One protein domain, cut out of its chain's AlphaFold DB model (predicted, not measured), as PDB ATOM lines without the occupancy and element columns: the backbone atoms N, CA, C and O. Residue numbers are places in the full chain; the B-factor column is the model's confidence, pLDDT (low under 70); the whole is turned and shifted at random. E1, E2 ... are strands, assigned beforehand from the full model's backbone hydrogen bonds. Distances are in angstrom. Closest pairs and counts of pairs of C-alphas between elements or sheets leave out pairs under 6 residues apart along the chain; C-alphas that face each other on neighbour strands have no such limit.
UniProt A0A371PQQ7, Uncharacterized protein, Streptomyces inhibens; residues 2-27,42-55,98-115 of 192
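AT A GLANCE: This is residues 2 to 27, 42 to 55 and 98 to 115 of the 192 residues of an uncharacterized protein of Streptomyces inhibens (UniProt A0A371PQQ7). This is a domain of little regular structure: a small antiparallel sheet of two short strands, E1 and E2, among long loops, with residues 18 to 19 paired in parallel beside residues 49 to 50 of E1 and residues 110 to 115 sticking out as a free tail. The printed part has 58 residues, with no named helix and two strands in the order E1, E2. The class is all strand, though named elements hold only 9 residues. The whole is only just compact, close to loose, with a radius of gyration of the C-alphas of 12.0 A and spans of 32 by 28 by 21 A.

IN THESE COORDINATES: E1, residues 49 to 53, begins at C-alpha 49 (20.335, -6.886, 24.175) and is 13.2 A long. E2, residues 98 to 101, is 9.9 A long and ends at C-alpha 101 (26.077, -8.759, 25.493).

HOW THE PARTS SIT: E1 and E2 are antiparallel neighbours at 154 degrees. C-alphas 50 and 101 face each other at 4.5 A. N 51 and O 100 are within hydrogen-bond range at 2.8 A.

THE WHOLE: The farthest C-alphas, those of Ala 21 and Arg 115, are 37.1 A apart. Residues 28 to 41 and 56 to 97 are not printed; the C-alpha gaps are 6.5 A from 27 to 42 and 8.3 A from 55 to 98. The link from E1 to E2 runs across the second cut. Confidence is under 70 at residues 26 to 27, 42 to 43 and 107 to 115.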
ATOM      1  N   THR A   2      15.931 -14.240  22.042       82.62
ATOM      2  CA  THR A   2      16.907 -15.338  22.086       82.62
ATOM      3  C   THR A   2      17.447 -15.465  23.508       82.62
ATOM      4  O   THR A   2      17.828 -14.462  24.093       82.62
ATOM      5  N   HIS A   3      17.527 -16.668  24.076       84.38
ATOM      6  CA  HIS A   3      18.350 -16.932  25.265       84.38
ATOM      7  C   HIS A   3      19.466 -17.898  24.878       84.38
ATOM      8  O   HIS A   3      19.244 -18.842  24.113       84.38
ATOM      9  N   PHE A   4      20.667 -17.695  25.404       80.62
ATOM     10  CA  PHE A   4      21.768 -18.627  25.180       80.62
ATOM     11  C   PHE A   4      21.673 -19.790  26.164       80.62
ATOM     12  O   PHE A   4      21.126 -19.655  27.260       80.62
ATOM     13  N   ARG A   5      22.173 -20.964  25.770       80.12
ATOM     14  CA  ARG A   5      22.176 -22.172  26.606       80.12
ATOM     15  C   ARG A   5      23.516 -22.871  26.555       80.12
ATOM     16  O   ARG A   5      24.215 -22.824  25.546       80.12
ATOM     17  N   CYS A   6      23.859 -23.551  27.640       76.50
ATOM     18  CA  CYS A   6      25.061 -24.357  27.690       76.50
ATOM     19  C   CYS A   6      24.882 -25.542  26.749       76.50
ATOM     20  O   CYS A   6      23.964 -26.337  26.932       76.50
ATOM     21  N   ALA A   7      25.782 -25.703  25.782       73.12
ATOM     22  CA  ALA A   7      25.728 -26.838  24.864       73.12
ATOM     23  C   ALA A   7      25.844 -28.198  25.586       73.12
ATOM     24  O   ALA A   7      25.354 -29.201  25.084       73.12
ATOM     25  N   ALA A   8      26.473 -28.241  26.770       71.94
ATOM     26  CA  ALA A   8      26.688 -29.481  27.516       71.94
ATOM     27  C   ALA A   8      25.494 -29.896  28.391       71.94
ATOM     28  O   ALA A   8      25.203 -31.082  28.493       71.94
ATOM     29  N   CYS A   9      24.828 -28.946  29.056       76.31
ATOM     30  CA  CYS A   9      23.754 -29.249  30.016       76.31
ATOM     31  C   CYS A   9      22.407 -28.588  29.702       76.31
ATOM     32  O   CYS A   9      21.440 -28.800  30.431       76.31
ATOM     33  N   GLY A  10      22.325 -27.760  28.659       76.94
ATOM     34  CA  GLY A  10      21.099 -27.080  28.239       76.94
ATOM     35  C   GLY A  10      20.604 -25.977  29.183       76.94
ATOM     36  O   GLY A  10      19.551 -25.392  28.913       76.94
ATOM     37  N   GLN A  11      21.332 -25.686  30.268       77.94
ATOM     38  CA  GLN A  11      20.989 -24.620  31.213       77.94
ATOM     39  C   GLN A  11      21.052 -23.250  30.545       77.94
ATOM     40  O   GLN A  11      21.923 -23.006  29.707       77.94
ATOM     41  N   ALA A  12      20.114 -22.378  30.921       77.44
ATOM     42  CA  ALA A  12      20.055 -21.018  30.414       77.44
ATOM     43  C   ALA A  12      21.271 -20.224  30.896       77.44
ATOM     44  O   ALA A  12      21.594 -20.191  32.079       77.44
ATOM     45  N   LEU A  13      21.933 -19.619  29.922       77.06
ATOM     46  CA  LEU A  13      23.140 -18.827  30.049       77.06
ATOM     47  C   LEU A  13      22.835 -17.327  29.968       77.06
ATOM     48  O   LEU A  13      23.646 -16.468  30.262       77.06
ATOM     49  N   THR A  14      21.648 -16.938  29.569       80.00
ATOM     50  CA  THR A  14      21.286 -15.529  29.627       80.00
ATOM     51  C   THR A  14      19.839 -15.437  30.019       80.00
ATOM     52  O   THR A  14      19.078 -16.407  29.904       80.00
ATOM     53  N   VAL A  15      19.446 -14.238  30.422       83.50
ATOM     54  CA  VAL A  15      18.049 -13.839  30.296       83.50
ATOM     55  C   VAL A  15      17.627 -13.872  28.817       83.50
ATOM     56  O   VAL A  15      18.425 -14.158  27.916       83.50
ATOM     57  N   VAL A  16      16.348 -13.629  28.545       87.25
ATOM     58  CA  VAL A  16      15.881 -13.469  27.166       87.25
ATOM     59  C   VAL A  16      16.413 -12.145  26.627       87.25
ATOM     60  O   VAL A  16      16.173 -11.100  27.222       87.25
ATOM     61  N   LEU A  17      17.118 -12.205  25.502       84.88
ATOM     62  CA  LEU A  17      17.775 -11.073  24.865       84.88
ATOM     63  C   LEU A  17      17.168 -10.764  23.498       84.88
ATOM     64  O   LEU A  17      16.665 -11.641  22.781       84.88
ATOM     65  N   GLN A  18      17.266  -9.501  23.109       89.62
ATOM     66  CA  GLN A  18      16.925  -9.030  21.778       89.62
ATOM     67  C   GLN A  18      18.192  -8.713  20.983       89.62
ATOM     68  O   GLN A  18      19.109  -8.067  21.479       89.62
ATOM     69  N   GLN A  19      18.245  -9.163  19.729       86.19
ATOM     70  CA  GLN A  19      19.361  -8.812  18.859       86.19
ATOM     71  C   GLN A  19      19.253  -7.347  18.439       86.19
ATOM     72  O   GLN A  19      18.183  -6.917  17.996       86.19
ATOM     73  N   VAL A  20      20.349  -6.601  18.529       85.81
ATOM     74  CA  VAL A  20      20.465  -5.296  17.865       85.81
ATOM     75  C   VAL A  20      20.808  -5.486  16.388       85.81
ATOM     76  O   VAL A  20      21.535  -6.408  16.023       85.81
ATOM     77  N   ALA A  21      20.248  -4.633  15.528       82.44
ATOM     78  CA  ALA A  21      20.406  -4.755  14.076       82.44
ATOM     79  C   ALA A  21      21.848  -4.504  13.605       82.44
ATOM     80  O   ALA A  21      22.288  -5.106  12.630       82.44
ATOM     81  N   GLU A  22      22.573  -3.643  14.315       78.81
ATOM     82  CA  GLU A  22      23.948  -3.254  14.022       78.81
ATOM     83  C   GLU A  22      24.757  -3.228  15.322       78.81
ATOM     84  O   GLU A  22      24.192  -3.013  16.400       78.81
ATOM     85  N   MET A  23      26.066  -3.473  15.225       74.81
ATOM     86  CA  MET A  23      26.966  -3.384  16.369       74.81
ATOM     87  C   MET A  23      27.029  -1.928  16.859       74.81
ATOM     88  O   MET A  23      27.428  -1.051  16.091       74.81
ATOM     89  N   PRO A  24      26.647  -1.640  18.116       72.94
ATOM     90  CA  PRO A  24      26.755  -0.296  18.654       72.94
ATOM     91  C   PRO A  24      28.209   0.173  18.679       72.94
ATOM     92  O   PRO A  24      29.132  -0.595  18.958       72.94
ATOM     93  N   VAL A  25      28.399   1.463  18.399       75.38
ATOM     94  CA  VAL A  25      29.715   2.100  18.452       75.38
ATOM     95  C   VAL A  25      30.279   1.950  19.859       75.38
ATOM     96  O   VAL A  25      29.599   2.230  20.849       75.38
ATOM     97  N   ARG A  26      31.534   1.500  19.949       66.88
ATOM     98  CA  ARG A  26      32.223   1.361  21.229       66.88
ATOM     99  C   ARG A  26      32.280   2.727  21.928       66.88
ATOM    100  O   ARG A  26      32.772   3.677  21.319       66.88
ATOM    101  N   PRO A  27      31.830   2.832  23.189       65.12
ATOM    102  CA  PRO A  27      31.992   4.061  23.952       65.12
ATOM    103  C   PRO A  27      33.481   4.355  24.156       65.12
ATOM    104  O   PRO A  27      34.275   3.443  24.407       65.12
ATOM    105  N   PRO A  42      32.909   0.925  29.540       65.31
ATOM    106  CA  PRO A  42      31.459   0.868  29.586       65.31
ATOM    107  C   PRO A  42      30.947  -0.211  28.631       65.31
ATOM    108  O   PRO A  42      31.533  -0.447  27.570       65.31
ATOM    109  N   ALA A  43      29.863  -0.884  29.012       69.75
ATOM    110  CA  ALA A  43      29.275  -1.911  28.167       69.75
ATOM    111  C   ALA A  43      28.835  -1.301  26.828       69.75
ATOM    112  O   ALA A  43      28.072  -0.338  26.793       69.75
ATOM    113  N   THR A  44      29.310  -1.877  25.723       72.69
ATOM    114  CA  THR A  44      28.967  -1.418  24.369       72.69
ATOM    115  C   THR A  44      27.510  -1.718  24.013       72.69
ATOM    116  O   THR A  44      26.891  -0.995  23.241       72.69
ATOM    117  N   VAL A  45      26.949  -2.785  24.584       82.38
ATOM    118  CA  VAL A  45      25.573  -3.234  24.352       82.38
ATOM    119  C   VAL A  45      24.761  -2.996  25.619       82.38
ATOM    120  O   VAL A  45      25.222  -3.331  26.707       82.38
ATOM    121  N   GLY A  46      23.562  -2.423  25.486       82.56
ATOM    122  CA  GLY A  46      22.653  -2.204  26.612       82.56
ATOM    123  C   GLY A  46      22.076  -3.506  27.177       82.56
ATOM    124  O   GLY A  46      21.990  -4.512  26.476       82.56
ATOM    125  N   ALA A  47      21.653  -3.476  28.442       84.06
ATOM    126  CA  ALA A  47      21.026  -4.624  29.096       84.06
ATOM    127  C   ALA A  47      19.754  -5.093  28.364       84.06
ATOM    128  O   ALA A  47      18.972  -4.279  27.867       84.06
ATOM    129  N   GLY A  48      19.546  -6.407  28.306       86.31
ATOM    130  CA  GLY A  48      18.480  -7.061  27.548       86.31
ATOM    131  C   GLY A  48      18.779  -7.230  26.055       86.31
ATOM    132  O   GLY A  48      17.935  -7.758  25.324       86.31
ATOM    133  N   PHE A  49      19.959  -6.819  25.583       85.62
ATOM    134  CA  PHE A  49      20.335  -6.886  24.175       85.62
ATOM    135  C   PHE A  49      21.618  -7.685  23.937       85.62
ATOM    136  O   PHE A  49      22.487  -7.806  24.799       85.62
ATOM    137  N   TYR A  50      21.749  -8.217  22.722       85.94
ATOM    138  CA  TYR A  50      23.001  -8.777  22.222       85.94
ATOM    139  C   TYR A  50      23.295  -8.295  20.803       85.94
ATOM    140  O   TYR A  50      22.382  -8.080  20.005       85.94
ATOM    141  N   ALA A  51      24.577  -8.179  20.479       84.06
ATOM    142  CA  ALA A  51      25.088  -7.928  19.140       84.06
ATOM    143  C   ALA A  51      25.935  -9.120  18.673       84.06
ATOM    144  O   ALA A  51      26.466  -9.878  19.488       84.06
ATOM    145  N   VAL A  52      26.063  -9.283  17.358       80.56
ATOM    146  CA  VAL A  52      26.983 -10.255  16.758       80.56
ATOM    147  C   VAL A  52      28.146  -9.482  16.156       80.56
ATOM    148  O   VAL A  52      27.956  -8.702  15.228       80.56
ATOM    149  N   GLU A  53      29.337  -9.707  16.690       76.56
ATOM    150  CA  GLU A  53      30.583  -9.136  16.203       76.56
ATOM    151  C   GLU A  53      31.079  -9.930  14.994       76.56
ATOM    152  O   GLU A  53      31.501 -11.079  15.117       76.56
ATOM    153  N   SER A  54      30.984  -9.344  13.804       71.56
ATOM    154  CA  SER A  54      31.413  -9.964  12.545       71.56
ATOM    155  C   SER A  54      32.926  -9.948  12.335       71.56
ATOM    156  O   SER A  54      33.464 -10.753  11.563       71.56
ATOM    157  N   GLU A  55      33.619  -9.024  12.986       70.56
ATOM    158  CA  GLU A  55      35.062  -8.893  12.892       70.56
ATOM    159  C   GLU A  55      35.763  -9.883  13.843       70.56
ATOM    160  O   GLU A  55      35.149 -10.409  14.773       70.56
ATOM    161  N   THR A  98      31.233 -13.523  17.013       72.88
ATOM    162  CA  THR A  98      31.135 -13.659  18.470       72.88
ATOM    163  C   THR A  98      29.940 -12.871  18.994       72.88
ATOM    164  O   THR A  98      29.508 -11.885  18.404       72.88
ATOM    165  N   VAL A  99      29.354 -13.333  20.096       79.44
ATOM    166  CA  VAL A  99      28.206 -12.666  20.716       79.44
ATOM    167  C   VAL A  99      28.709 -11.696  21.775       79.44
ATOM    168  O   VAL A  99      29.407 -12.104  22.705       79.44
ATOM    169  N   VAL A 100      28.315 -10.433  21.654       80.88
ATOM    170  CA  VAL A 100      28.571  -9.382  22.643       80.88
ATOM    171  C   VAL A 100      27.254  -9.041  23.332       80.88
ATOM    172  O   VAL A 100      26.243  -8.818  22.671       80.88
ATOM    173  N   LEU A 101      27.254  -9.018  24.660       83.50
ATOM    174  CA  LEU A 101      26.077  -8.759  25.493       83.50
ATOM    175  C   LEU A 101      26.467  -7.915  26.707       83.50
ATOM    176  O   LEU A 101      27.654  -7.798  27.027       83.50
ATOM    177  N   HIS A 102      25.478  -7.335  27.384       82.19
ATOM    178  CA  HIS A 102      25.721  -6.604  28.622       82.19
ATOM    179  C   HIS A 102      26.180  -7.574  29.730       82.19
ATOM    180  O   HIS A 102      25.574  -8.633  29.894       82.19
ATOM    181  N   PRO A 103      27.219  -7.252  30.525       74.25
ATOM    182  CA  PRO A 103      27.763  -8.165  31.539       74.25
ATOM    183  C   PRO A 103      26.722  -8.662  32.556       74.25
ATOM    184  O   PRO A 103      26.803  -9.806  33.008       74.25
ATOM    185  N   ASP A 104      25.729  -7.833  32.876       79.75
ATOM    186  CA  ASP A 104      24.656  -8.184  33.817       79.75
ATOM    187  C   ASP A 104      23.640  -9.185  33.244       79.75
ATOM    188  O   ASP A 104      22.946  -9.856  34.005       79.75
ATOM    189  N   ASP A 105      23.573  -9.341  31.919       79.06
ATOM    190  CA  ASP A 105      22.685 -10.313  31.268       79.06
ATOM    191  C   ASP A 105      23.246 -11.743  31.300       79.06
ATOM    192  O   ASP A 105      22.534 -12.711  31.001       79.06
ATOM    193  N   ALA A 106      24.522 -11.884  31.671       73.94
ATOM    194  CA  ALA A 106      25.227 -13.152  31.803       73.94
ATOM    195  C   ALA A 106      26.018 -13.224  33.128       73.94
ATOM    196  O   ALA A 106      27.234 -13.434  33.113       73.94
ATOM    197  N   PRO A 107      25.347 -13.112  34.292       64.31
ATOM    198  CA  PRO A 107      25.998 -12.969  35.600       64.31
ATOM    199  C   PRO A 107      26.872 -14.176  35.991       64.31
ATOM    200  O   PRO A 107      27.801 -14.074  36.787       64.31
ATOM    201  N   TRP A 108      26.592 -15.348  35.421       58.72
ATOM    202  CA  TRP A 108      27.346 -16.586  35.647       58.72
ATOM    203  C   TRP A 108      28.534 -16.741  34.673       58.72
ATOM    204  O   TRP A 108      29.378 -17.604  34.902       58.72
ATOM    205  N   VAL A 109      28.638 -15.907  33.621       58.50
ATOM    206  CA  VAL A 109      29.858 -15.766  32.787       58.50
ATOM    207  C   VAL A 109      30.837 -14.807  33.445       58.50
ATOM    208  O   VAL A 109      32.045 -15.032  33.411       58.50
ATOM    209  N   THR A 110      30.318 -13.751  34.074       47.47
ATOM    210  CA  THR A 110      31.099 -12.748  34.810       47.47
ATOM    211  C   THR A 110      31.676 -13.280  36.125       47.47
ATOM    212  O   THR A 110      32.646 -12.716  36.621       47.47
ATOM    213  N   ALA A 111      31.196 -14.425  36.627       37.84
ATOM    214  CA  ALA A 111      31.742 -15.149  37.781       37.84
ATOM    215  C   ALA A 111      33.069 -15.901  37.507       37.84
ATOM    216  O   ALA A 111      33.373 -16.903  38.152       37.84
ATOM    217  N   LEU A 112      33.900 -15.410  36.584       39.28
ATOM    218  CA  LEU A 112      35.334 -15.725  36.546       39.28
ATOM    219  C   LEU A 112      36.132 -14.747  37.428       39.28
ATOM    220  O   LEU A 112      37.288 -14.444  37.139       39.28
ATOM    221  N   ASP A 113      35.524 -14.259  38.514       32.75
ATOM    222  CA  ASP A 113      36.147 -13.375  39.499       32.75
ATOM    223  C   ASP A 113      36.986 -14.190  40.506       32.75
ATOM    224  O   ASP A 113      36.545 -14.595  41.574       32.75
ATOM    225  N   LEU A 114      38.179 -14.578  40.058       37.53
ATOM    226  CA  LEU A 114      39.516 -14.566  40.687       37.53
ATOM    227  C   LEU A 114      39.766 -14.652  42.203       37.53
ATOM    228  O   LEU A 114      40.942 -14.646  42.584       37.53
ATOM    229  N   ARG A 115      38.777 -14.773  43.088       35.53
ATOM    230  CA  ARG A 115      39.013 -14.776  44.541       35.53
ATOM    231  C   ARG A 115      38.609 -16.033  45.293       35.53
ATOM    232  O   ARG A 115      39.127 -16.229  46.387       35.53
TER     233      ARG A 115